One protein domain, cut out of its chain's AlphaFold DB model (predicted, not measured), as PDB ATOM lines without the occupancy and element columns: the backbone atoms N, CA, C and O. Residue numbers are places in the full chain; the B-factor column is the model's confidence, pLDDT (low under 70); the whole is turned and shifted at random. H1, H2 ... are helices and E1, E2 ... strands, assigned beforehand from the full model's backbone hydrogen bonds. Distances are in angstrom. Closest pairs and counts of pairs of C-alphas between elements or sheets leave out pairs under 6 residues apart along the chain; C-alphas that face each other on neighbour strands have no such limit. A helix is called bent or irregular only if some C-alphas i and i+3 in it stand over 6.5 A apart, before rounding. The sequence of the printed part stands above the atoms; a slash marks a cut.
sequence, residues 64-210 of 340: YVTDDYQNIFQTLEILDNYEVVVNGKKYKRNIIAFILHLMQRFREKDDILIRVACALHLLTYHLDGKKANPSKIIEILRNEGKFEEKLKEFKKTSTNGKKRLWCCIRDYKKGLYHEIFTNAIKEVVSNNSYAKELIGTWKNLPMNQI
ATOM      1  N   TYR A  64      29.541 -24.794 -38.984       90.06
ATOM      2  CA  TYR A  64      28.624 -24.658 -37.849       90.06
ATOM      3  C   TYR A  64      27.380 -25.531 -38.034       90.06
ATOM      4  O   TYR A  64      26.285 -25.140 -37.655       90.06
ATOM      5  N   VAL A  65      27.545 -26.713 -38.631       93.56
ATOM      6  CA  VAL A  65      26.448 -27.554 -39.141       93.56
ATOM      7  C   VAL A  65      25.323 -27.825 -38.133       93.56
ATOM      8  O   VAL A  65      24.155 -27.837 -38.508       93.56
ATOM      9  N   THR A  66      25.648 -27.981 -36.848       93.06
ATOM     10  CA  THR A  66      24.659 -28.201 -35.783       93.06
ATOM     11  C   THR A  66      23.877 -26.939 -35.433       93.06
ATOM     12  O   THR A  66      22.686 -27.018 -35.153       93.06
ATOM     13  N   ASP A  67      24.536 -25.780 -35.455       93.75
ATOM     14  CA  ASP A  67      23.890 -24.492 -35.202       93.75
ATOM     15  C   ASP A  67      23.055 -24.093 -36.434       93.75
ATOM     16  O   ASP A  67      21.920 -23.646 -36.299       93.75
ATOM     17  N   ASP A  68      23.563 -24.353 -37.646       94.50
ATOM     18  CA  ASP A  68      22.832 -24.151 -38.902       94.50
ATOM     19  C   ASP A  68      21.568 -25.019 -38.966       94.50
ATOM     20  O   ASP A  68      20.527 -24.526 -39.387       94.50
ATOM     21  N   TYR A  69      21.610 -26.267 -38.479       96.69
ATOM     22  CA  TYR A  69      20.409 -27.099 -38.345       96.69
ATOM     23  C   TYR A  69      19.338 -26.404 -37.495       96.69
ATOM     24  O   TYR A  69      18.179 -26.351 -37.896       96.69
ATOM     25  N   GLN A  70      19.712 -25.846 -36.341       97.75
ATOM     26  CA  GLN A  70      18.769 -25.193 -35.425       97.75
ATOM     27  C   GLN A  70      18.224 -23.885 -36.006       97.75
ATOM     28  O   GLN A  70      17.024 -23.634 -35.919       97.75
ATOM     29  N   ASN A  71      19.076 -23.099 -36.667       97.19
ATOM     30  CA  ASN A  71      18.675 -21.874 -37.358       97.19
ATOM     31  C   ASN A  71      17.694 -22.165 -38.511       97.19
ATOM     32  O   ASN A  71      16.668 -21.492 -38.646       97.19
ATOM     33  N   ILE A  72      17.982 -23.186 -39.329       97.38
ATOM     34  CA  ILE A  72      17.101 -23.622 -40.422       97.38
ATOM     35  C   ILE A  72      15.788 -24.139 -39.839       97.38
ATOM     36  O   ILE A  72      14.727 -23.679 -40.248       97.38
ATOM     37  N   PHE A  73      15.844 -25.026 -38.845       98.12
ATOM     38  CA  PHE A  73      14.653 -25.570 -38.196       98.12
ATOM     39  C   PHE A  73      13.740 -24.465 -37.654       98.12
ATOM     40  O   PHE A  73      12.557 -24.442 -37.982       98.12
ATOM     41  N   GLN A  74      14.294 -23.502 -36.908       98.31
ATOM     42  CA  GLN A  74      13.539 -22.358 -36.397       98.31
ATOM     43  C   GLN A  74      12.868 -21.566 -37.526       98.31
ATOM     44  O   GLN A  74      11.675 -21.275 -37.444       98.31
ATOM     45  N   THR A  75      13.615 -21.268 -38.593       98.31
ATOM     46  CA  THR A  75      13.112 -20.522 -39.755       98.31
ATOM     47  C   THR A  75      11.912 -21.236 -40.381       98.31
ATOM     48  O   THR A  75      10.863 -20.626 -40.592       98.31
ATOM     49  N   LEU A  76      12.045 -22.536 -40.659       98.19
ATOM     50  CA  LEU A  76      10.999 -23.317 -41.318       98.19
ATOM     51  C   LEU A  76       9.764 -23.506 -40.425       98.19
ATOM     52  O   LEU A  76       8.640 -23.396 -40.914       98.19
ATOM     53  N   GLU A  77       9.954 -23.750 -39.125       98.06
ATOM     54  CA  GLU A  77       8.859 -23.887 -38.155       98.06
ATOM     55  C   GLU A  77       8.075 -22.587 -37.979       98.06
ATOM     56  O   GLU A  77       6.843 -22.600 -37.962       98.06
ATOM     57  N   ILE A  78       8.756 -21.441 -37.890       98.31
ATOM     58  CA  ILE A  78       8.072 -20.148 -37.787       98.31
ATOM     59  C   ILE A  78       7.293 -19.864 -39.068       98.31
ATOM     60  O   ILE A  78       6.120 -19.521 -38.981       98.31
ATOM     61  N   LEU A  79       7.891 -20.042 -40.251       97.75
ATOM     62  CA  LEU A  79       7.198 -19.805 -41.524       97.75
ATOM     63  C   LEU A  79       6.006 -20.756 -41.748       97.75
ATOM     64  O   LEU A  79       5.071 -20.395 -42.465       97.75
ATOM     65  N   ASP A  80       6.004 -21.947 -41.145       97.38
ATOM     66  CA  ASP A  80       4.883 -22.893 -41.229       97.38
ATOM     67  C   ASP A  80       3.712 -22.514 -40.299       97.38
ATOM     68  O   ASP A  80       2.533 -22.722 -40.607       97.38
ATOM     69  N   ASN A  81       4.026 -21.897 -39.158       96.69
ATOM     70  CA  ASN A  81       3.060 -21.613 -38.094       96.69
ATOM     71  C   ASN A  81       2.647 -20.130 -37.991       96.69
ATOM     72  O   ASN A  81       1.621 -19.802 -37.382       96.69
ATOM     73  N   TYR A  82       3.404 -19.220 -38.605       96.56
ATOM     74  CA  TYR A  82       3.105 -17.794 -38.698       96.56
ATOM     75  C   TYR A  82       2.438 -17.483 -40.044       96.56
ATOM     76  O   TYR A  82       3.093 -17.122 -41.018       96.56
ATOM     77  N   GLU A  83       1.114 -17.661 -40.101       96.38
ATOM     78  CA  GLU A  83       0.315 -17.291 -41.273       96.38
ATOM     79  C   GLU A  83       0.335 -15.774 -41.473       96.38
ATOM     80  O   GLU A  83      -0.017 -15.012 -40.570       96.38
ATOM     81  N   VAL A  84       0.723 -15.347 -42.671       96.62
ATOM     82  CA  VAL A  84       0.753 -13.938 -43.061       96.62
ATOM     83  C   VAL A  84      -0.291 -13.650 -44.120       96.62
ATOM     84  O   VAL A  84      -0.631 -14.514 -44.926       96.62
ATOM     85  N   VAL A  85      -0.788 -12.415 -44.137       95.00
ATOM     86  CA  VAL A  85      -1.732 -11.948 -45.152       95.00
ATOM     87  C   VAL A  85      -1.051 -10.908 -46.023       95.00
ATOM     88  O   VAL A  85      -0.521  -9.928 -45.503       95.00
ATOM     89  N   VAL A  86      -1.093 -11.126 -47.338       94.38
ATOM     90  CA  VAL A  86      -0.620 -10.193 -48.366       94.38
ATOM     91  C   VAL A  86      -1.725 -10.074 -49.410       94.38
ATOM     92  O   VAL A  86      -2.138 -11.073 -49.996       94.38
ATOM     93  N   ASN A  87      -2.233  -8.859 -49.634       89.12
ATOM     94  CA  ASN A  87      -3.329  -8.599 -50.579       89.12
ATOM     95  C   ASN A  87      -4.572  -9.493 -50.359       89.12
ATOM     96  O   ASN A  87      -5.104 -10.089 -51.295       89.12
ATOM     97  N   GLY A  88      -4.977  -9.682 -49.098       88.00
ATOM     98  CA  GLY A  88      -6.125 -10.523 -48.728       88.00
ATOM     99  C   GLY A  88      -5.911 -12.037 -48.871       88.00
ATOM    100  O   GLY A  88      -6.780 -12.808 -48.468       88.00
ATOM    101  N   LYS A  89      -4.763 -12.489 -49.389       93.44
ATOM    102  CA  LYS A  89      -4.400 -13.909 -49.473       93.44
ATOM    103  C   LYS A  89      -3.532 -14.312 -48.287       93.44
ATOM    104  O   LYS A  89      -2.645 -13.567 -47.876       93.44
ATOM    105  N   LYS A  90      -3.798 -15.501 -47.750       95.50
ATOM    106  CA  LYS A  90      -3.049 -16.108 -46.645       95.50
ATOM    107  C   LYS A  90      -1.889 -16.932 -47.186       95.50
ATOM    108  O   LYS A  90      -2.075 -17.713 -48.117       95.50
ATOM    109  N   TYR A  91      -0.724 -16.789 -46.571       95.62
ATOM    110  CA  TYR A  91       0.483 -17.524 -46.925       95.62
ATOM    111  C   TYR A  91       1.103 -18.161 -45.687       95.62
ATOM    112  O   TYR A  91       1.161 -17.568 -44.610       95.62
ATOM    113  N   LYS A  92       1.616 -19.369 -45.896       95.12
ATOM    114  CA  LYS A  92       2.541 -20.089 -45.023       95.12
ATOM    115  C   LYS A  92       3.696 -20.579 -45.882       95.12
ATOM    116  O   LYS A  92       3.561 -20.641 -47.105       95.12
ATOM    117  N   ARG A  93       4.821 -20.923 -45.256       95.81
ATOM    118  CA  ARG A  93       6.004 -21.472 -45.937       95.81
ATOM    119  C   ARG A  93       6.549 -20.591 -47.068       95.81
ATOM    120  O   ARG A  93       7.120 -21.092 -48.028       95.81
ATOM    121  N   ASN A  94       6.374 -19.272 -46.970       95.69
ATOM    122  CA  ASN A  94       6.781 -18.337 -48.017       95.69
ATOM    123  C   ASN A  94       7.485 -17.114 -47.415       95.69
ATOM    124  O   ASN A  94       6.854 -16.239 -46.821       95.69
ATOM    125  N   ILE A  95       8.809 -17.056 -47.586       96.56
ATOM    126  CA  ILE A  95       9.644 -15.976 -47.047       96.56
ATOM    127  C   ILE A  95       9.359 -14.621 -47.708       96.56
ATOM    128  O   ILE A  95       9.451 -13.584 -47.056       96.56
ATOM    129  N   ILE A  96       8.960 -14.613 -48.980       97.00
ATOM    130  CA  ILE A  96       8.639 -13.380 -49.702       97.00
ATOM    131  C   ILE A  96       7.349 -12.784 -49.149       97.00
ATOM    132  O   ILE A  96       7.323 -11.612 -48.787       97.00
ATOM    133  N   ALA A  97       6.304 -13.598 -48.981       97.38
ATOM    134  CA  ALA A  97       5.067 -13.167 -48.342       97.38
ATOM    135  C   ALA A  97       5.310 -12.678 -46.903       97.38
ATOM    136  O   ALA A  97       4.720 -11.681 -46.492       97.38
ATOM    137  N   PHE A  98       6.216 -13.324 -46.159       98.06
ATOM    138  CA  PHE A  98       6.624 -12.877 -44.825       98.06
ATOM    139  C   PHE A  98       7.253 -11.474 -44.845       98.06
ATOM    140  O   PHE A  98       6.852 -10.612 -44.063       98.06
ATOM    141  N   ILE A  99       8.186 -11.210 -45.768       98.12
ATOM    142  CA  ILE A  99       8.811  -9.887 -45.924       98.12
ATOM    143  C   ILE A  99       7.772  -8.833 -46.331       98.12
ATOM    144  O   ILE A  99       7.704  -7.770 -45.714       98.12
ATOM    145  N   LEU A 100       6.924  -9.133 -47.320       97.56
ATOM    146  CA  LEU A 100       5.884  -8.212 -47.794       97.56
ATOM    147  C   LEU A 100       4.866  -7.877 -46.700       97.56
ATOM    148  O   LEU A 100       4.471  -6.721 -46.557       97.56
ATOM    149  N   HIS A 101       4.487  -8.863 -45.888       97.25
ATOM    150  CA  HIS A 101       3.614  -8.660 -44.739       97.25
ATOM    151  C   HIS A 101       4.211  -7.671 -43.729       97.25
ATOM    152  O   HIS A 101       3.507  -6.794 -43.235       97.25
ATOM    153  N   LEU A 102       5.513  -7.769 -43.442       97.31
ATOM    154  CA  LEU A 102       6.194  -6.837 -42.539       97.31
ATOM    155  C   LEU A 102       6.272  -5.427 -43.129       97.31
ATOM    156  O   LEU A 102       6.033  -4.459 -42.410       97.31
ATOM    157  N   MET A 103       6.555  -5.308 -44.428       96.56
ATOM    158  CA  MET A 103       6.537  -4.012 -45.113       96.56
ATOM    159  C   MET A 103       5.161  -3.350 -45.014       96.56
ATOM    160  O   MET A 103       5.071  -2.179 -44.669       96.56
ATOM    161  N   GLN A 104       4.090  -4.104 -45.266       94.38
ATOM    162  CA  GLN A 104       2.717  -3.603 -45.178       94.38
ATOM    163  C   GLN A 104       2.340  -3.221 -43.746       94.38
ATOM    164  O   GLN A 104       1.776  -2.152 -43.524       94.38
ATOM    165  N   ARG A 105       2.677  -4.075 -42.774       95.00
ATOM    166  CA  ARG A 105       2.407  -3.841 -41.351       95.00
ATOM    167  C   ARG A 105       3.057  -2.555 -40.844       95.00
ATOM    168  O   ARG A 105       2.468  -1.868 -40.018       95.00
ATOM    169  N   PHE A 106       4.259  -2.243 -41.317       95.75
ATOM    170  CA  PHE A 106       5.045  -1.104 -40.844       95.75
ATOM    171  C   PHE A 106       5.158   0.026 -41.872       95.75
ATOM    172  O   PHE A 106       6.075   0.832 -41.772       95.75
ATOM    173  N   ARG A 107       4.235   0.112 -42.837       93.94
ATOM    174  CA  ARG A 107       4.298   1.089 -43.940       93.94
ATOM    175  C   ARG A 107       4.335   2.557 -43.494       93.94
ATOM    176  O   ARG A 107       4.874   3.386 -44.208       93.94
ATOM    177  N   GLU A 108       3.791   2.853 -42.312       94.62
ATOM    178  CA  GLU A 108       3.748   4.200 -41.716       94.62
ATOM    179  C   GLU A 108       4.988   4.513 -40.852       94.62
ATOM    180  O   GLU A 108       4.987   5.462 -40.070       94.62
ATOM    181  N   LYS A 109       6.016   3.655 -40.872       95.44
ATOM    182  CA  LYS A 109       7.242   3.824 -40.083       95.44
ATOM    183  C   LYS A 109       8.395   4.186 -41.002       95.44
ATOM    184  O   LYS A 109       8.555   3.575 -42.049       95.44
ATOM    185  N   ASP A 110       9.271   5.076 -40.553       94.06
ATOM    186  CA  ASP A 110      10.415   5.496 -41.370       94.06
ATOM    187  C   ASP A 110      11.520   4.432 -41.442       94.06
ATOM    188  O   ASP A 110      12.356   4.469 -42.335       94.06
ATOM    189  N   ASP A 111      11.534   3.448 -40.538       95.19
ATOM    190  CA  ASP A 111      12.587   2.437 -40.375       95.19
ATOM    191  C   ASP A 111      12.188   1.028 -40.861       95.19
ATOM    192  O   ASP A 111      12.595   0.013 -40.282       95.19
ATOM    193  N   ILE A 112      11.382   0.947 -41.927       96.75
ATOM    194  CA  ILE A 112      10.824  -0.313 -42.462       96.75
ATOM    195  C   ILE A 112      11.905  -1.371 -42.713       96.75
ATOM    196  O   ILE A 112      11.721  -2.534 -42.352       96.75
ATOM    197  N   LEU A 113      13.046  -1.000 -43.302       95.31
ATOM    198  CA  LEU A 113      14.085  -1.970 -43.649       95.31
ATOM    199  C   LEU A 113      14.750  -2.555 -42.397       95.31
ATOM    200  O   LEU A 113      15.012  -3.756 -42.346       95.31
ATOM    201  N   ILE A 114      14.948  -1.737 -41.358       95.94
ATOM    202  CA  ILE A 114      15.457  -2.189 -40.054       95.94
ATOM    203  C   ILE A 114      14.453  -3.138 -39.392       95.94
ATOM    204  O   ILE A 114      14.847  -4.141 -38.796       95.94
ATOM    205  N   ARG A 115      13.151  -2.868 -39.516       97.62
ATOM    206  CA  ARG A 115      12.088  -3.740 -38.991       97.62
ATOM    207  C   ARG A 115      12.040  -5.082 -39.712       97.62
ATOM    208  O   ARG A 115      11.965  -6.118 -39.052       97.62
ATOM    209  N   VAL A 116      12.157  -5.077 -41.041       97.69
ATOM    210  CA  VAL A 116      12.304  -6.300 -41.845       97.69
ATOM    211  C   VAL A 116      13.551  -7.071 -41.407       97.69
ATOM    212  O   VAL A 116      13.468  -8.273 -41.162       97.69
ATOM    213  N   ALA A 117      14.683  -6.389 -41.214       96.88
ATOM    214  CA  ALA A 117      15.912  -7.009 -40.727       96.88
ATOM    215  C   ALA A 117      15.739  -7.645 -39.343       96.88
ATOM    216  O   ALA A 117      16.133  -8.791 -39.133       96.88
ATOM    217  N   CYS A 118      15.108  -6.932 -38.410       97.69
ATOM    218  CA  CYS A 118      14.817  -7.431 -37.073       97.69
ATOM    219  C   CYS A 118      13.953  -8.697 -37.128       97.69
ATOM    220  O   CYS A 118      14.275  -9.696 -36.487       97.69
ATOM    221  N   ALA A 119      12.902  -8.698 -37.948       98.19
ATOM    222  CA  ALA A 119      12.027  -9.851 -38.095       98.19
ATOM    223  C   ALA A 119      12.732 -11.058 -38.739       98.19
ATOM    224  O   ALA A 119      12.567 -12.174 -38.259       98.19
ATOM    225  N   LEU A 120      13.562 -10.849 -39.768       97.88
ATOM    226  CA  LEU A 120      14.387 -11.910 -40.365       97.88
ATOM    227  C   LEU A 120      15.447 -12.433 -39.380       97.88
ATOM    228  O   LEU A 120      15.748 -13.623 -39.345       97.88
ATOM    229  N   HIS A 121      15.988 -11.567 -38.524       96.81
ATOM    230  CA  HIS A 121      16.892 -11.986 -37.458       96.81
ATOM    231  C   HIS A 121      16.183 -12.847 -36.408       96.81
ATOM    232  O   HIS A 121      16.716 -13.877 -36.001       96.81
ATOM    233  N   LEU A 122      14.986 -12.442 -35.975       97.31
ATOM    234  CA  LEU A 122      14.143 -13.230 -35.072       97.31
ATOM    235  C   LEU A 122      13.789 -14.584 -35.693       97.31
ATOM    236  O   LEU A 122      13.885 -15.612 -35.022       97.31
ATOM    237  N   LEU A 123      13.454 -14.579 -36.985       97.38
ATOM    238  CA  LEU A 123      13.101 -15.765 -37.754       97.38
ATOM    239  C   LEU A 123      14.202 -16.836 -37.727       97.38
ATOM    240  O   LEU A 123      13.886 -18.018 -37.665       97.38
ATOM    241  N   THR A 124      15.475 -16.439 -37.742       96.38
ATOM    242  CA  THR A 124      16.583 -17.383 -37.960       96.38
ATOM    243  C   THR A 124      17.532 -17.517 -36.775       96.38
ATOM    244  O   THR A 124      17.906 -18.632 -36.436       96.38
ATOM    245  N   TYR A 125      17.947 -16.411 -36.155       94.31
ATOM    246  CA  TYR A 125      19.107 -16.379 -35.253       94.31
ATOM    247  C   TYR A 125      18.755 -16.232 -33.769       94.31
ATOM    248  O   TYR A 125      19.629 -16.401 -32.918       94.31
ATOM    249  N   HIS A 126      17.507 -15.904 -33.425       92.81
ATOM    250  CA  HIS A 126      17.100 -15.742 -32.026       92.81
ATOM    251  C   HIS A 126      16.768 -17.098 -31.388       92.81
ATOM    252  O   HIS A 126      15.603 -17.429 -31.180       92.81
ATOM    253  N   LEU A 127      17.805 -17.896 -31.134       93.25
ATOM    254  CA  LEU A 127      17.704 -19.193 -30.466       93.25
ATOM    255  C   LEU A 127      17.622 -19.033 -28.938       93.25
ATOM    256  O   LEU A 127      18.094 -18.046 -28.371       93.25
ATOM    257  N   ASP A 128      17.078 -20.042 -28.262       91.31
ATOM    258  CA  ASP A 128      17.182 -20.189 -26.811       91.31
ATOM    259  C   ASP A 128      18.467 -20.963 -26.477       91.31
ATOM    260  O   ASP A 128      18.552 -22.195 -26.586       91.31
ATOM    261  N   GLY A 129      19.539 -20.213 -26.218       90.62
ATOM    262  CA  GLY A 129      20.899 -20.745 -26.212       90.62
ATOM    263  C   GLY A 129      21.294 -21.241 -27.607       90.62
ATOM    264  O   GLY A 129      21.593 -20.446 -28.492       90.62
ATOM    265  N   LYS A 130      21.301 -22.563 -27.805       91.38
ATOM    266  CA  LYS A 130      21.575 -23.207 -29.104       91.38
ATOM    267  C   LYS A 130      20.372 -23.948 -29.685       91.38
ATOM    268  O   LYS A 130      20.535 -24.690 -30.645       91.38
ATOM    269  N   LYS A 131      19.186 -23.816 -29.089       95.88
ATOM    270  CA  LYS A 131      17.992 -24.555 -29.511       95.88
ATOM    271  C   LYS A 131      16.957 -23.621 -30.122       95.88
ATOM    272  O   LYS A 131      16.742 -22.519 -29.625       95.88
ATOM    273  N   ALA A 132      16.304 -24.087 -31.178       96.44
ATOM    274  CA  ALA A 132      15.172 -23.391 -31.768       96.44
ATOM    275  C   ALA A 132      14.034 -23.220 -30.748       96.44
ATOM    276  O   ALA A 132      13.689 -24.162 -30.033       96.44
ATOM    277  N   ASN A 133      13.428 -22.033 -30.712       97.12
ATOM    278  CA  ASN A 133      12.240 -21.746 -29.906       97.12
ATOM    279  C   ASN A 133      11.184 -20.995 -30.744       97.12
ATOM    280  O   ASN A 133      10.911 -19.813 -30.510       97.12
ATOM    281  N   PRO A 134      10.600 -21.657 -31.762       97.44
ATOM    282  CA  PRO A 134       9.699 -21.014 -32.714       97.44
ATOM    283  C   PRO A 134       8.439 -20.432 -32.054       97.44
ATOM    284  O   PRO A 134       7.979 -19.373 -32.474       97.44
ATOM    285  N   SER A 135       7.911 -21.048 -30.990       97.25
ATOM    286  CA  SER A 135       6.724 -20.549 -30.279       97.25
ATOM    287  C   SER A 135       6.955 -19.168 -29.657       97.25
ATOM    288  O   SER A 135       6.140 -18.266 -29.857       97.25
ATOM    289  N   LYS A 136       8.096 -18.968 -28.985       97.38
ATOM    290  CA  LYS A 136       8.494 -17.670 -28.423       97.38
ATOM    291  C   LYS A 136       8.644 -16.603 -29.506       97.38
ATOM    292  O   LYS A 136       8.230 -15.463 -29.315       97.38
ATOM    293  N   ILE A 137       9.214 -16.957 -30.659       98.00
ATOM    294  CA  ILE A 137       9.368 -16.000 -31.761       98.00
ATOM    295  C   ILE A 137       8.022 -15.637 -32.380       98.00
ATOM    296  O   ILE A 137       7.767 -14.462 -32.624       98.00
ATOM    297  N   ILE A 138       7.141 -16.613 -32.595       98.12
ATOM    298  CA  ILE A 138       5.785 -16.370 -33.100       98.12
ATOM    299  C   ILE A 138       5.022 -15.434 -32.158       98.12
ATOM    300  O   ILE A 138       4.339 -14.525 -32.625       98.12
ATOM    301  N   GLU A 139       5.161 -15.616 -30.846       97.88
ATOM    302  CA  GLU A 139       4.573 -14.720 -29.851       97.88
ATOM    303  C   GLU A 139       5.089 -13.279 -29.997       97.88
ATOM    304  O   GLU A 139       4.290 -12.340 -30.034       97.88
ATOM    305  N   ILE A 140       6.408 -13.100 -30.142       98.19
ATOM    306  CA  ILE A 140       7.029 -11.788 -30.378       98.19
ATOM    307  C   ILE A 140       6.526 -11.175 -31.689       98.19
ATOM    308  O   ILE A 140       6.173 -10.004 -31.719       98.19
ATOM    309  N   LEU A 141       6.466 -11.953 -32.772       97.69
ATOM    310  CA  LEU A 141       6.020 -11.462 -34.075       97.69
ATOM    311  C   LEU A 141       4.546 -11.037 -34.047       97.69
ATOM    312  O   LEU A 141       4.202 -10.024 -34.649       97.69
ATOM    313  N   ARG A 142       3.674 -11.753 -33.328       96.69
ATOM    314  CA  ARG A 142       2.241 -11.415 -33.227       96.69
ATOM    315  C   ARG A 142       1.961 -10.217 -32.322       96.69
ATOM    316  O   ARG A 142       0.984  -9.513 -32.547       96.69
ATOM    317  N   ASN A 143       2.792  -9.978 -31.309       97.50
ATOM    318  CA  ASN A 143       2.581  -8.908 -30.341       97.50
ATOM    319  C   ASN A 143       3.420  -7.668 -30.692       97.50
ATOM    320  O   ASN A 143       4.645  -7.701 -30.648       97.50
ATOM    321  N   GLU A 144       2.760  -6.555 -31.016       95.25
ATOM    322  CA  GLU A 144       3.447  -5.315 -31.401       95.25
ATOM    323  C   GLU A 144       4.363  -4.761 -30.302       95.25
ATOM    324  O   GLU A 144       5.505  -4.422 -30.595       95.25
ATOM    325  N   GLY A 145       3.928  -4.759 -29.037       97.62
ATOM    326  CA  GLY A 145       4.758  -4.301 -27.918       97.62
ATOM    327  C   GLY A 145       6.042  -5.121 -27.765       97.62
ATOM    328  O   GLY A 145       7.134  -4.559 -27.696       97.62
ATOM    329  N   LYS A 146       5.931  -6.456 -27.815       98.06
ATOM    330  CA  LYS A 146       7.094  -7.361 -27.756       98.06
ATOM    331  C   LYS A 146       8.014  -7.194 -28.962       98.06
ATOM    332  O   LYS A 146       9.235  -7.252 -28.817       98.06
ATOM    333  N   PHE A 147       7.448  -6.985 -30.151       98.31
ATOM    334  CA  PHE A 147       8.237  -6.703 -31.345       98.31
ATOM    335  C   PHE A 147       9.023  -5.395 -31.197       98.31
ATOM    336  O   PHE A 147      10.215  -5.377 -31.484       98.31
ATOM    337  N   GLU A 148       8.400  -4.322 -30.703       97.88
ATOM    338  CA  GLU A 148       9.067  -3.032 -30.479       97.88
ATOM    339  C   GLU A 148      10.188  -3.123 -29.432       97.88
ATOM    340  O   GLU A 148      11.256  -2.533 -29.605       97.88
ATOM    341  N   GLU A 149       9.998  -3.900 -28.364       97.56
ATOM    342  CA  GLU A 149      11.062  -4.195 -27.396       97.56
ATOM    343  C   GLU A 149      12.252  -4.889 -28.069       97.56
ATOM    344  O   GLU A 149      13.399  -4.449 -27.930       97.56
ATOM    345  N   LYS A 150      11.986  -5.920 -28.883       97.00
ATOM    346  CA  LYS A 150      13.034  -6.603 -29.653       97.00
ATOM    347  C   LYS A 150      13.672  -5.729 -30.720       97.00
ATOM    348  O   LYS A 150      14.877  -5.843 -30.940       97.00
ATOM    349  N   LEU A 151      12.930  -4.811 -31.323       97.56
ATOM    350  CA  LEU A 151      13.470  -3.840 -32.266       97.56
ATOM    351  C   LEU A 151      14.455  -2.887 -31.580       97.56
ATOM    352  O   LEU A 151      15.525  -2.615 -32.129       97.56
ATOM    353  N   LYS A 152      14.144  -2.412 -30.367       96.75
ATOM    354  CA  LYS A 152      15.061  -1.572 -29.575       96.75
ATOM    355  C   LYS A 152      16.364  -2.309 -29.258       96.75
ATOM    356  O   LYS A 152      17.440  -1.737 -29.421       96.75
ATOM    357  N   GLU A 153      16.289  -3.573 -28.839       94.19
ATOM    358  CA  GLU A 153      17.474  -4.421 -28.625       94.19
ATOM    359  C   GLU A 153      18.269  -4.636 -29.923       94.19
ATOM    360  O   GLU A 153      19.501  -4.541 -29.944       94.19
ATOM    361  N   PHE A 154      17.562  -4.891 -31.026       93.88
ATOM    362  CA  PHE A 154      18.158  -5.117 -32.335       93.88
ATOM    363  C   PHE A 154      18.939  -3.892 -32.818       93.88
ATOM    364  O   PHE A 154      20.095  -4.039 -33.206       93.88
ATOM    365  N   LYS A 155      18.360  -2.688 -32.723       91.38
ATOM    366  CA  LYS A 155      19.007  -1.425 -33.120       91.38
ATOM    367  C   LYS A 155      20.296  -1.150 -32.346       91.38
ATOM    368  O   LYS A 155      21.279  -0.729 -32.939       91.38
ATOM    369  N   LYS A 156      20.337  -1.452 -31.043       88.06
ATOM    370  CA  LYS A 156      21.553  -1.284 -30.220       88.06
ATOM    371  C   LYS A 156      22.717  -2.168 -30.671       88.06
ATOM    372  O   LYS A 156      23.867  -1.876 -30.366       88.06
ATOM    373  N   THR A 157      22.420  -3.271 -31.353       83.62
ATOM    374  CA  THR A 157      23.411  -4.265 -31.782       83.62
ATOM    375  C   THR A 157      23.407  -4.459 -33.295       83.62
ATOM    376  O   THR A 157      23.882  -5.488 -33.778       83.62
ATOM    377  N   SER A 158      22.844  -3.515 -34.055       77.88
ATOM    378  CA  SER A 158      22.580  -3.671 -35.489       77.88
ATOM    379  C   SER A 158      23.865  -3.895 -36.292       77.88
ATOM    380  O   SER A 158      23.883  -4.717 -37.207       77.88
ATOM    381  N   THR A 159      24.959  -3.269 -35.865       71.62
ATOM    382  CA  THR A 159      26.299  -3.350 -36.464       71.62
ATOM    383  C   THR A 159      27.107  -4.581 -36.040       71.62
ATOM    384  O   THR A 159      28.142  -4.867 -36.630       71.62
ATOM    385  N   ASN A 160      26.649  -5.351 -35.046       73.81
ATOM    386  CA  ASN A 160      27.424  -6.444 -34.453       73.81
ATOM    387  C   ASN A 160      26.791  -7.814 -34.724       73.81
ATOM    388  O   ASN A 160      25.636  -8.072 -34.376       73.81
ATOM    389  N   GLY A 161      27.579  -8.728 -35.304       75.06
ATOM    390  CA  GLY A 161      27.215 -10.146 -35.439       75.06
ATOM    391  C   GLY A 161      26.083 -10.438 -36.431       75.06
ATOM    392  O   GLY A 161      25.539 -11.538 -36.426       75.06
ATOM    393  N   LYS A 162      25.722  -9.477 -37.292       86.25
ATOM    394  CA  LYS A 162      24.577  -9.569 -38.220       86.25
ATOM    395  C   LYS A 162      24.979  -9.499 -39.693       86.25
ATOM    396  O   LYS A 162      24.165  -9.177 -40.550       86.25
ATOM    397  N   LYS A 163      26.227  -9.862 -40.013       81.88
ATOM    398  CA  LYS A 163      26.764  -9.805 -41.382       81.88
ATOM    399  C   LYS A 163      25.886 -10.477 -42.416       81.88
ATOM    400  O   LYS A 163      25.468  -9.840 -43.370       81.88
ATOM    401  N   ARG A 164      25.574 -11.752 -42.200       84.81
ATOM    402  CA  ARG A 164      24.810 -12.553 -43.164       84.81
ATOM    403  C   ARG A 164      23.406 -11.995 -43.402       84.81
ATOM    404  O   ARG A 164      22.931 -12.036 -44.530       84.81
ATOM    405  N   LEU A 165      22.787 -11.430 -42.365       91.69
ATOM    406  CA  LEU A 165      21.490 -10.766 -42.460       91.69
ATOM    407  C   LEU A 165      21.566  -9.532 -43.366       91.69
ATOM    408  O   LEU A 165      20.792  -9.425 -44.313       91.69
ATOM    409  N   TRP A 166      22.518  -8.632 -43.111       89.75
ATOM    410  CA  TRP A 166      22.667  -7.417 -43.914       89.75
ATOM    411  C   TRP A 166      23.108  -7.718 -45.348       89.75
ATOM    412  O   TRP A 166      22.565  -7.118 -46.270       89.75
ATOM    413  N   CYS A 167      23.979  -8.715 -45.561       85.31
ATOM    414  CA  CYS A 167      24.294  -9.241 -46.895       85.31
ATOM    415  C   CYS A 167      23.034  -9.686 -47.644       85.31
ATOM    416  O   CYS A 167      22.841  -9.316 -48.794       85.31
ATOM    417  N   CYS A 168      22.173 -10.461 -46.985       89.81
ATOM    418  CA  CYS A 168      20.951 -10.982 -47.585       89.81
ATOM    419  C   CYS A 168      19.982  -9.854 -47.974       89.81
ATOM    420  O   CYS A 168      19.487  -9.828 -49.097       89.81
ATOM    421  N   ILE A 169      19.774  -8.872 -47.092       93.00
ATOM    422  CA  ILE A 169      18.917  -7.708 -47.370       93.00
ATOM    423  C   ILE A 169      19.482  -6.862 -48.508       93.00
ATOM    424  O   ILE A 169      18.741  -6.440 -49.396       93.00
ATOM    425  N   ARG A 170      20.796  -6.631 -48.494       89.50
ATOM    426  CA  ARG A 170      21.509  -5.938 -49.561       89.50
ATOM    427  C   ARG A 170      21.324  -6.649 -50.898       89.50
ATOM    428  O   ARG A 170      20.991  -5.988 -51.872       89.50
ATOM    429  N   ASP A 171      21.486  -7.966 -50.940       88.50
ATOM    430  CA  ASP A 171      21.337  -8.760 -52.162       88.50
ATOM    431  C   ASP A 171      19.892  -8.722 -52.696       88.50
ATOM    432  O   ASP A 171      19.672  -8.689 -53.903       88.50
ATOM    433  N   TYR A 172      18.886  -8.626 -51.822       93.25
ATOM    434  CA  TYR A 172      17.497  -8.379 -52.234       93.25
ATOM    435  C   TYR A 172      17.251  -6.940 -52.727       93.25
ATOM    436  O   TYR A 172      16.301  -6.687 -53.473       93.25
ATOM    437  N   LYS A 173      18.083  -5.978 -52.317       91.31
ATOM    438  CA  LYS A 173      18.005  -4.555 -52.691       91.31
ATOM    439  C   LYS A 173      18.785  -4.211 -53.961       91.31
ATOM    440  O   LYS A 173      18.312  -3.377 -54.727       91.31
ATOM    441  N   LYS A 174      19.954  -4.821 -54.184       84.62
ATOM    442  CA  LYS A 174      20.864  -4.518 -55.300       84.62
ATOM    443  C   LYS A 174      21.545  -5.764 -55.872       84.62
ATOM    444  O   LYS A 174      21.690  -6.783 -55.204       84.62
ATOM    445  N   GLY A 175      22.025  -5.650 -57.110       79.88
ATOM    446  CA  GLY A 175      22.755  -6.712 -57.807       79.88
ATOM    447  C   GLY A 175      21.853  -7.814 -58.370       79.88
ATOM    448  O   GLY A 175      20.646  -7.645 -58.502       79.88
ATOM    449  N   LEU A 176      22.454  -8.958 -58.709       81.12
ATOM    450  CA  LEU A 176      21.787 -10.062 -59.417       81.12
ATOM    451  C   LEU A 176      20.542 -10.595 -58.688       81.12
ATOM    452  O   LEU A 176      19.525 -10.893 -59.309       81.12
ATOM    453  N   TYR A 177      20.608 -10.713 -57.361       87.06
ATOM    454  CA  TYR A 177      19.518 -11.281 -56.566       87.06
ATOM    455  C   TYR A 177      18.321 -10.337 -56.419       87.06
ATOM    456  O   TYR A 177      17.225 -10.804 -56.105       87.06
ATOM    457  N   HIS A 178      18.490  -9.041 -56.704       91.56
ATOM    458  CA  HIS A 178      17.392  -8.083 -56.692       91.56
ATOM    459  C   HIS A 178      16.328  -8.453 -57.726       91.56
ATOM    460  O   HIS A 178      15.139  -8.469 -57.415       91.56
ATOM    461  N   GLU A 179      16.735  -8.817 -58.943       92.38
ATOM    462  CA  GLU A 179      15.795  -9.205 -59.999       92.38
ATOM    463  C   GLU A 179      15.009 -10.459 -59.611       92.38
ATOM    464  O   GLU A 179      13.780 -10.472 -59.707       92.38
ATOM    465  N   ILE A 180      15.702 -11.469 -59.073       94.44
ATOM    466  CA  ILE A 180      15.090 -12.700 -58.558       94.44
ATOM    467  C   ILE A 180      14.068 -12.365 -57.465       94.44
ATOM    468  O   ILE A 180      12.929 -12.826 -57.522       94.44
ATOM    469  N   PHE A 181      14.434 -11.504 -56.512       95.81
ATOM    470  CA  PHE A 181      13.538 -11.061 -55.448       95.81
ATOM    471  C   PHE A 181      12.302 -10.332 -56.000       95.81
ATOM    472  O   PHE A 181      11.175 -10.643 -55.614       95.81
ATOM    473  N   THR A 182      12.471  -9.414 -56.959       95.44
ATOM    474  CA  THR A 182      11.335  -8.705 -57.577       95.44
ATOM    475  C   THR A 182      10.413  -9.626 -58.370       95.44
ATOM    476  O   THR A 182       9.202  -9.407 -58.376       95.44
ATOM    477  N   ASN A 183      10.945 -10.665 -59.017       95.00
ATOM    478  CA  ASN A 183      10.130 -11.659 -59.707       95.00
ATOM    479  C   ASN A 183       9.349 -12.519 -58.710       95.00
ATOM    480  O   ASN A 183       8.148 -12.702 -58.891       95.00
ATOM    481  N   ALA A 184       9.968 -12.910 -57.596       95.12
ATOM    482  CA  ALA A 184       9.279 -13.639 -56.540       95.12
ATOM    483  C   ALA A 184       8.133 -12.819 -55.901       95.12
ATOM    484  O   ALA A 184       7.097 -13.377 -55.540       95.12
ATOM    485  N   ILE A 185       8.248 -11.483 -55.822       96.50
ATOM    486  CA  ILE A 185       7.124 -10.614 -55.410       96.50
ATOM    487  C   ILE A 185       5.946 -10.728 -56.390       96.50
ATOM    488  O   ILE A 185       4.800 -10.826 -55.951       96.50
ATOM    489  N   LYS A 186       6.208 -10.740 -57.705       95.12
ATOM    490  CA  LYS A 186       5.161 -10.894 -58.734       95.12
ATOM    491  C   LYS A 186       4.479 -12.261 -58.648       95.12
ATOM    492  O   LYS A 186       3.276 -12.350 -58.859       95.12
ATOM    493  N   GLU A 187       5.226 -13.308 -58.307       93.31
ATOM    494  CA  GLU A 187       4.672 -14.654 -58.107       93.31
ATOM    495  C   GLU A 187       3.750 -14.717 -56.884       93.31
ATOM    496  O   GLU A 187       2.664 -15.296 -56.948       93.31
ATOM    497  N   VAL A 188       4.139 -14.075 -55.777       94.00
ATOM    498  CA  VAL A 188       3.291 -13.988 -54.579       94.00
ATOM    499  C   VAL A 188       2.041 -13.157 -54.861       94.00
ATOM    500  O   VAL A 188       0.941 -13.538 -54.456       94.00
ATOM    501  N   VAL A 189       2.176 -12.036 -55.569       91.69
ATOM    502  CA  VAL A 189       1.106 -11.054 -55.762       91.69
ATOM    503  C   VAL A 189       0.557 -11.123 -57.186       91.69
ATOM    504  O   VAL A 189       1.007 -10.420 -58.082       91.69
ATOM    505  N   SER A 190      -0.508 -11.908 -57.379       79.69
ATOM    506  CA  SER A 190      -1.132 -12.116 -58.700       79.69
ATOM    507  C   SER A 190      -1.698 -10.840 -59.355       79.69
ATOM    508  O   SER A 190      -1.974 -10.833 -60.550       79.69
ATOM    509  N   ASN A 191      -1.920  -9.765 -58.587       89.19
ATOM    510  CA  ASN A 191      -2.355  -8.474 -59.122       89.19
ATOM    511  C   ASN A 191      -1.133  -7.652 -59.556       89.19
ATOM    512  O   ASN A 191      -0.395  -7.139 -58.714       89.19
ATOM    513  N   ASN A 192      -0.972  -7.466 -60.867       88.75
ATOM    514  CA  ASN A 192       0.163  -6.750 -61.452       88.75
ATOM    515  C   ASN A 192       0.326  -5.304 -60.955       88.75
ATOM    516  O   ASN A 192       1.456  -4.846 -60.808       88.75
ATOM    517  N   SER A 193      -0.769  -4.576 -60.709       91.56
ATOM    518  CA  SER A 193      -0.692  -3.194 -60.210       91.56
ATOM    519  C   SER A 193      -0.159  -3.167 -58.782       91.56
ATOM    520  O   SER A 193       0.771  -2.425 -58.477       91.56
ATOM    521  N   TYR A 194      -0.692  -4.040 -57.926       92.12
ATOM    522  CA  TYR A 194      -0.274  -4.116 -56.529       92.12
ATOM    523  C   TYR A 194       1.156  -4.657 -56.373       92.12
ATOM    524  O   TYR A 194       1.932  -4.173 -55.554       92.12
ATOM    525  N   ALA A 195       1.554  -5.616 -57.214       94.12
ATOM    526  CA  ALA A 195       2.932  -6.097 -57.260       94.12
ATOM    527  C   ALA A 195       3.914  -4.965 -57.612       94.12
ATOM    528  O   ALA A 195       4.960  -4.840 -56.977       94.12
ATOM    529  N   LYS A 196       3.570  -4.109 -58.588       95.44
ATOM    530  CA  LYS A 196       4.385  -2.937 -58.953       95.44
ATOM    531  C   LYS A 196       4.515  -1.942 -57.801       95.44
ATOM    532  O   LYS A 196       5.616  -1.450 -57.579       95.44
ATOM    533  N   GLU A 197       3.439  -1.683 -57.062       94.62
ATOM    534  CA  GLU A 197       3.451  -0.814 -55.876       94.62
ATOM    535  C   GLU A 197       4.408  -1.340 -54.795       94.62
ATOM    536  O   GLU A 197       5.265  -0.602 -54.307       94.62
ATOM    537  N   LEU A 198       4.330  -2.632 -54.464       94.88
ATOM    538  CA  LEU A 198       5.206  -3.250 -53.463       94.88
ATOM    539  C   LEU A 198       6.672  -3.284 -53.909       94.88
ATOM    540  O   LEU A 198       7.564  -3.020 -53.103       94.88
ATOM    541  N   ILE A 199       6.931  -3.563 -55.190       96.12
ATOM    542  CA  ILE A 199       8.282  -3.496 -55.765       96.12
ATOM    543  C   ILE A 199       8.818  -2.063 -55.706       96.12
ATOM    544  O   ILE A 199       9.971  -1.867 -55.329       96.12
ATOM    545  N   GLY A 200       7.998  -1.070 -56.058       95.31
ATOM    546  CA  GLY A 200       8.355   0.347 -55.965       95.31
ATOM    547  C   GLY A 200       8.680   0.747 -54.529       95.31
ATOM    548  O   GLY A 200       9.737   1.315 -54.274       95.31
ATOM    549  N   THR A 201       7.834   0.342 -53.582       94.38
ATOM    550  CA  THR A 201       8.058   0.550 -52.146       94.38
ATOM    551  C   THR A 201       9.383  -0.068 -51.708       94.38
ATOM    552  O   THR A 201      10.204   0.623 -51.116       94.38
ATOM    553  N   TRP A 202       9.635  -1.340 -52.044       95.44
ATOM    554  CA  TRP A 202      10.885  -2.025 -51.702       95.44
ATOM    555  C   TRP A 202      12.107  -1.299 -52.261       95.44
ATOM    556  O   TRP A 202      13.056  -1.068 -51.520       95.44
ATOM    557  N   LYS A 203      12.082  -0.922 -53.544       93.69
ATOM    558  CA  LYS A 203      13.183  -0.205 -54.207       93.69
ATOM    559  C   LYS A 203      13.475   1.141 -53.549       93.69
ATOM    560  O   LYS A 203      14.640   1.480 -53.383       93.69
ATOM    561  N   ASN A 204      12.430   1.850 -53.131       92.94
ATOM    562  CA  ASN A 204      12.539   3.180 -52.539       92.94
ATOM    563  C   ASN A 204      12.862   3.160 -51.037       92.94
ATOM    564  O   ASN A 204      13.074   4.220 -50.453       92.94
ATOM    565  N   LEU A 205      12.916   1.987 -50.390       93.62
ATOM    566  CA  LEU A 205      13.333   1.916 -48.990       93.62
ATOM    567  C   LEU A 205      14.774   2.448 -48.840       93.62
ATOM    568  O   LEU A 205      15.663   1.969 -49.556       93.62
ATOM    569  N   PRO A 206      15.052   3.337 -47.871       90.81
ATOM    570  CA  PRO A 206      16.352   3.994 -47.753       90.81
ATOM    571  C   PRO A 206      17.525   3.016 -47.602       90.81
ATOM    572  O   PRO A 206      17.486   2.091 -46.787       90.81
ATOM    573  N   MET A 207      18.591   3.216 -48.384       87.69
ATOM    574  CA  MET A 207      19.812   2.396 -48.308       87.69
ATOM    575  C   MET A 207      20.624   2.669 -47.037       87.69
ATOM    576  O   MET A 207      21.304   1.772 -46.546       87.69
ATOM    577  N   ASN A 208      20.476   3.857 -46.441       86.00
ATOM    578  CA  ASN A 208      21.097   4.224 -45.165       86.00
ATOM    579  C   ASN A 208      20.608   3.389 -43.960       86.00
ATOM    580  O   ASN A 208      21.208   3.452 -42.889       86.00
ATOM    581  N   GLN A 209      19.555   2.583 -44.139       88.94
ATOM    582  CA  GLN A 209      19.069   1.613 -43.152       88.94
ATOM    583  C   GLN A 209      19.776   0.255 -43.224       88.94
ATOM    584  O   GLN A 209      19.578  -0.577 -42.337       88.94
ATOM    585  N   ILE A 210      20.558  -0.006 -44.277       87.56
ATOM    586  CA  ILE A 210      21.405  -1.198 -44.351       87.56
ATOM    587  C   ILE A 210      22.668  -0.907 -43.551       87.56
ATOM    588  O   ILE A 210      23.473  -0.051 -43.915       87.56
TER     589      ILE A 210
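Overview. This is residues 64 to 210 of the 340 residues of an uncharacterized protein of Thermodesulfovibrio thiophilus (UniProt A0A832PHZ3). This is a rounded globule of crossed helices, with H3 near its middle and H1, H2, H4, H5 and H6 packed round it. Beyond H2, the helical hairpin of H7 and H8 makes one end of the longest axis, and a tiny two-stranded hairpin, E1 and E2, sits beside H2. The printed part has 147 residues, with eight named helices and two named strands in the order H1, E1, E2, H2, H3, H4, H5, H6, H7, H8; the sheet E1 - E2 is antiparallel and the class is mostly helix. It is compact, with a radius of gyration of the C-alphas of 14.8 A, and spans 44 by 32 by 32 A.

Along the chain. E1 is residues 84 to 86 and E2 residues 89 to 91. Before them H1, residues 65 to 81, runs 24.2 A from C-alpha 65 at (26.448, -27.554, -39.141). After them come H2, residues 95 to 105, 15.2 A, and H3, residues 112 to 124, 18.6 A. H4 is residues 134 to 142, H5 residues 144 to 156, 18.6 A, and H6 residues 163 to 173, 15.2 A. H7, residues 176 to 188, 19.5 A, is neither bent nor irregular, but only just: C-alphas 176 and 179 are 6.1 A apart. H8, residues 192 to 204, 18.2 A, ends with C-alpha 204 at (12.539, 3.180, -52.539).

Arrangement. In the hairpin of E1 and E2, N 84 and O 91 are 3.0 A apart and N 91 and O 84 2.8 A, within hydrogen-bond range. The closest C-alphas of E1 and H2 are those of Val 86 and His 101, 5.8 A apart. H2 and the hub, H3, form a helical hairpin at a steep tilt of 43 degrees, closest at the C-alphas of Leu 102 and Val 116, 6.2 A. H3 touches H5 about perpendicular, 85 degrees, with residues 114 to 118 alone, closest at C-alphas 118 and 151, 6.1 A. With residues 117 to 121 alone H3 touches H6, closest at C-alphas 121 and 165, 6.9 A. H3 and H4, a helical hairpin, only just touch, with 3 pairs of C-alphas within 8 A, closest at C-alphas 122 and 137, 6.4 A. H1 touches H4 with residues 74 to 81 alone, closest at C-alphas 78 and 134, 5.4 A. H2 touches H7, closest at C-alphas 96 and 185, 6.5 A. H7 and H8 form a helical hairpin at a tilt of 36 degrees, only just steep, closest at C-alphas 186 and 195, 5.5 A. H3 and H8 are apart. Every O i to N i+4 pair is within hydrogen-bond range in H1, H2, H3, H4, H5, H6 and H8; in H7 8 of 9 are.

Size, cuts and confidence. The two C-alphas farthest apart, those of Gly 129 and Ser 193, are 43.9 A apart. The printed part has no cut and no long link. Its mean pLDDT is 93.6, and no printed residue is under 70.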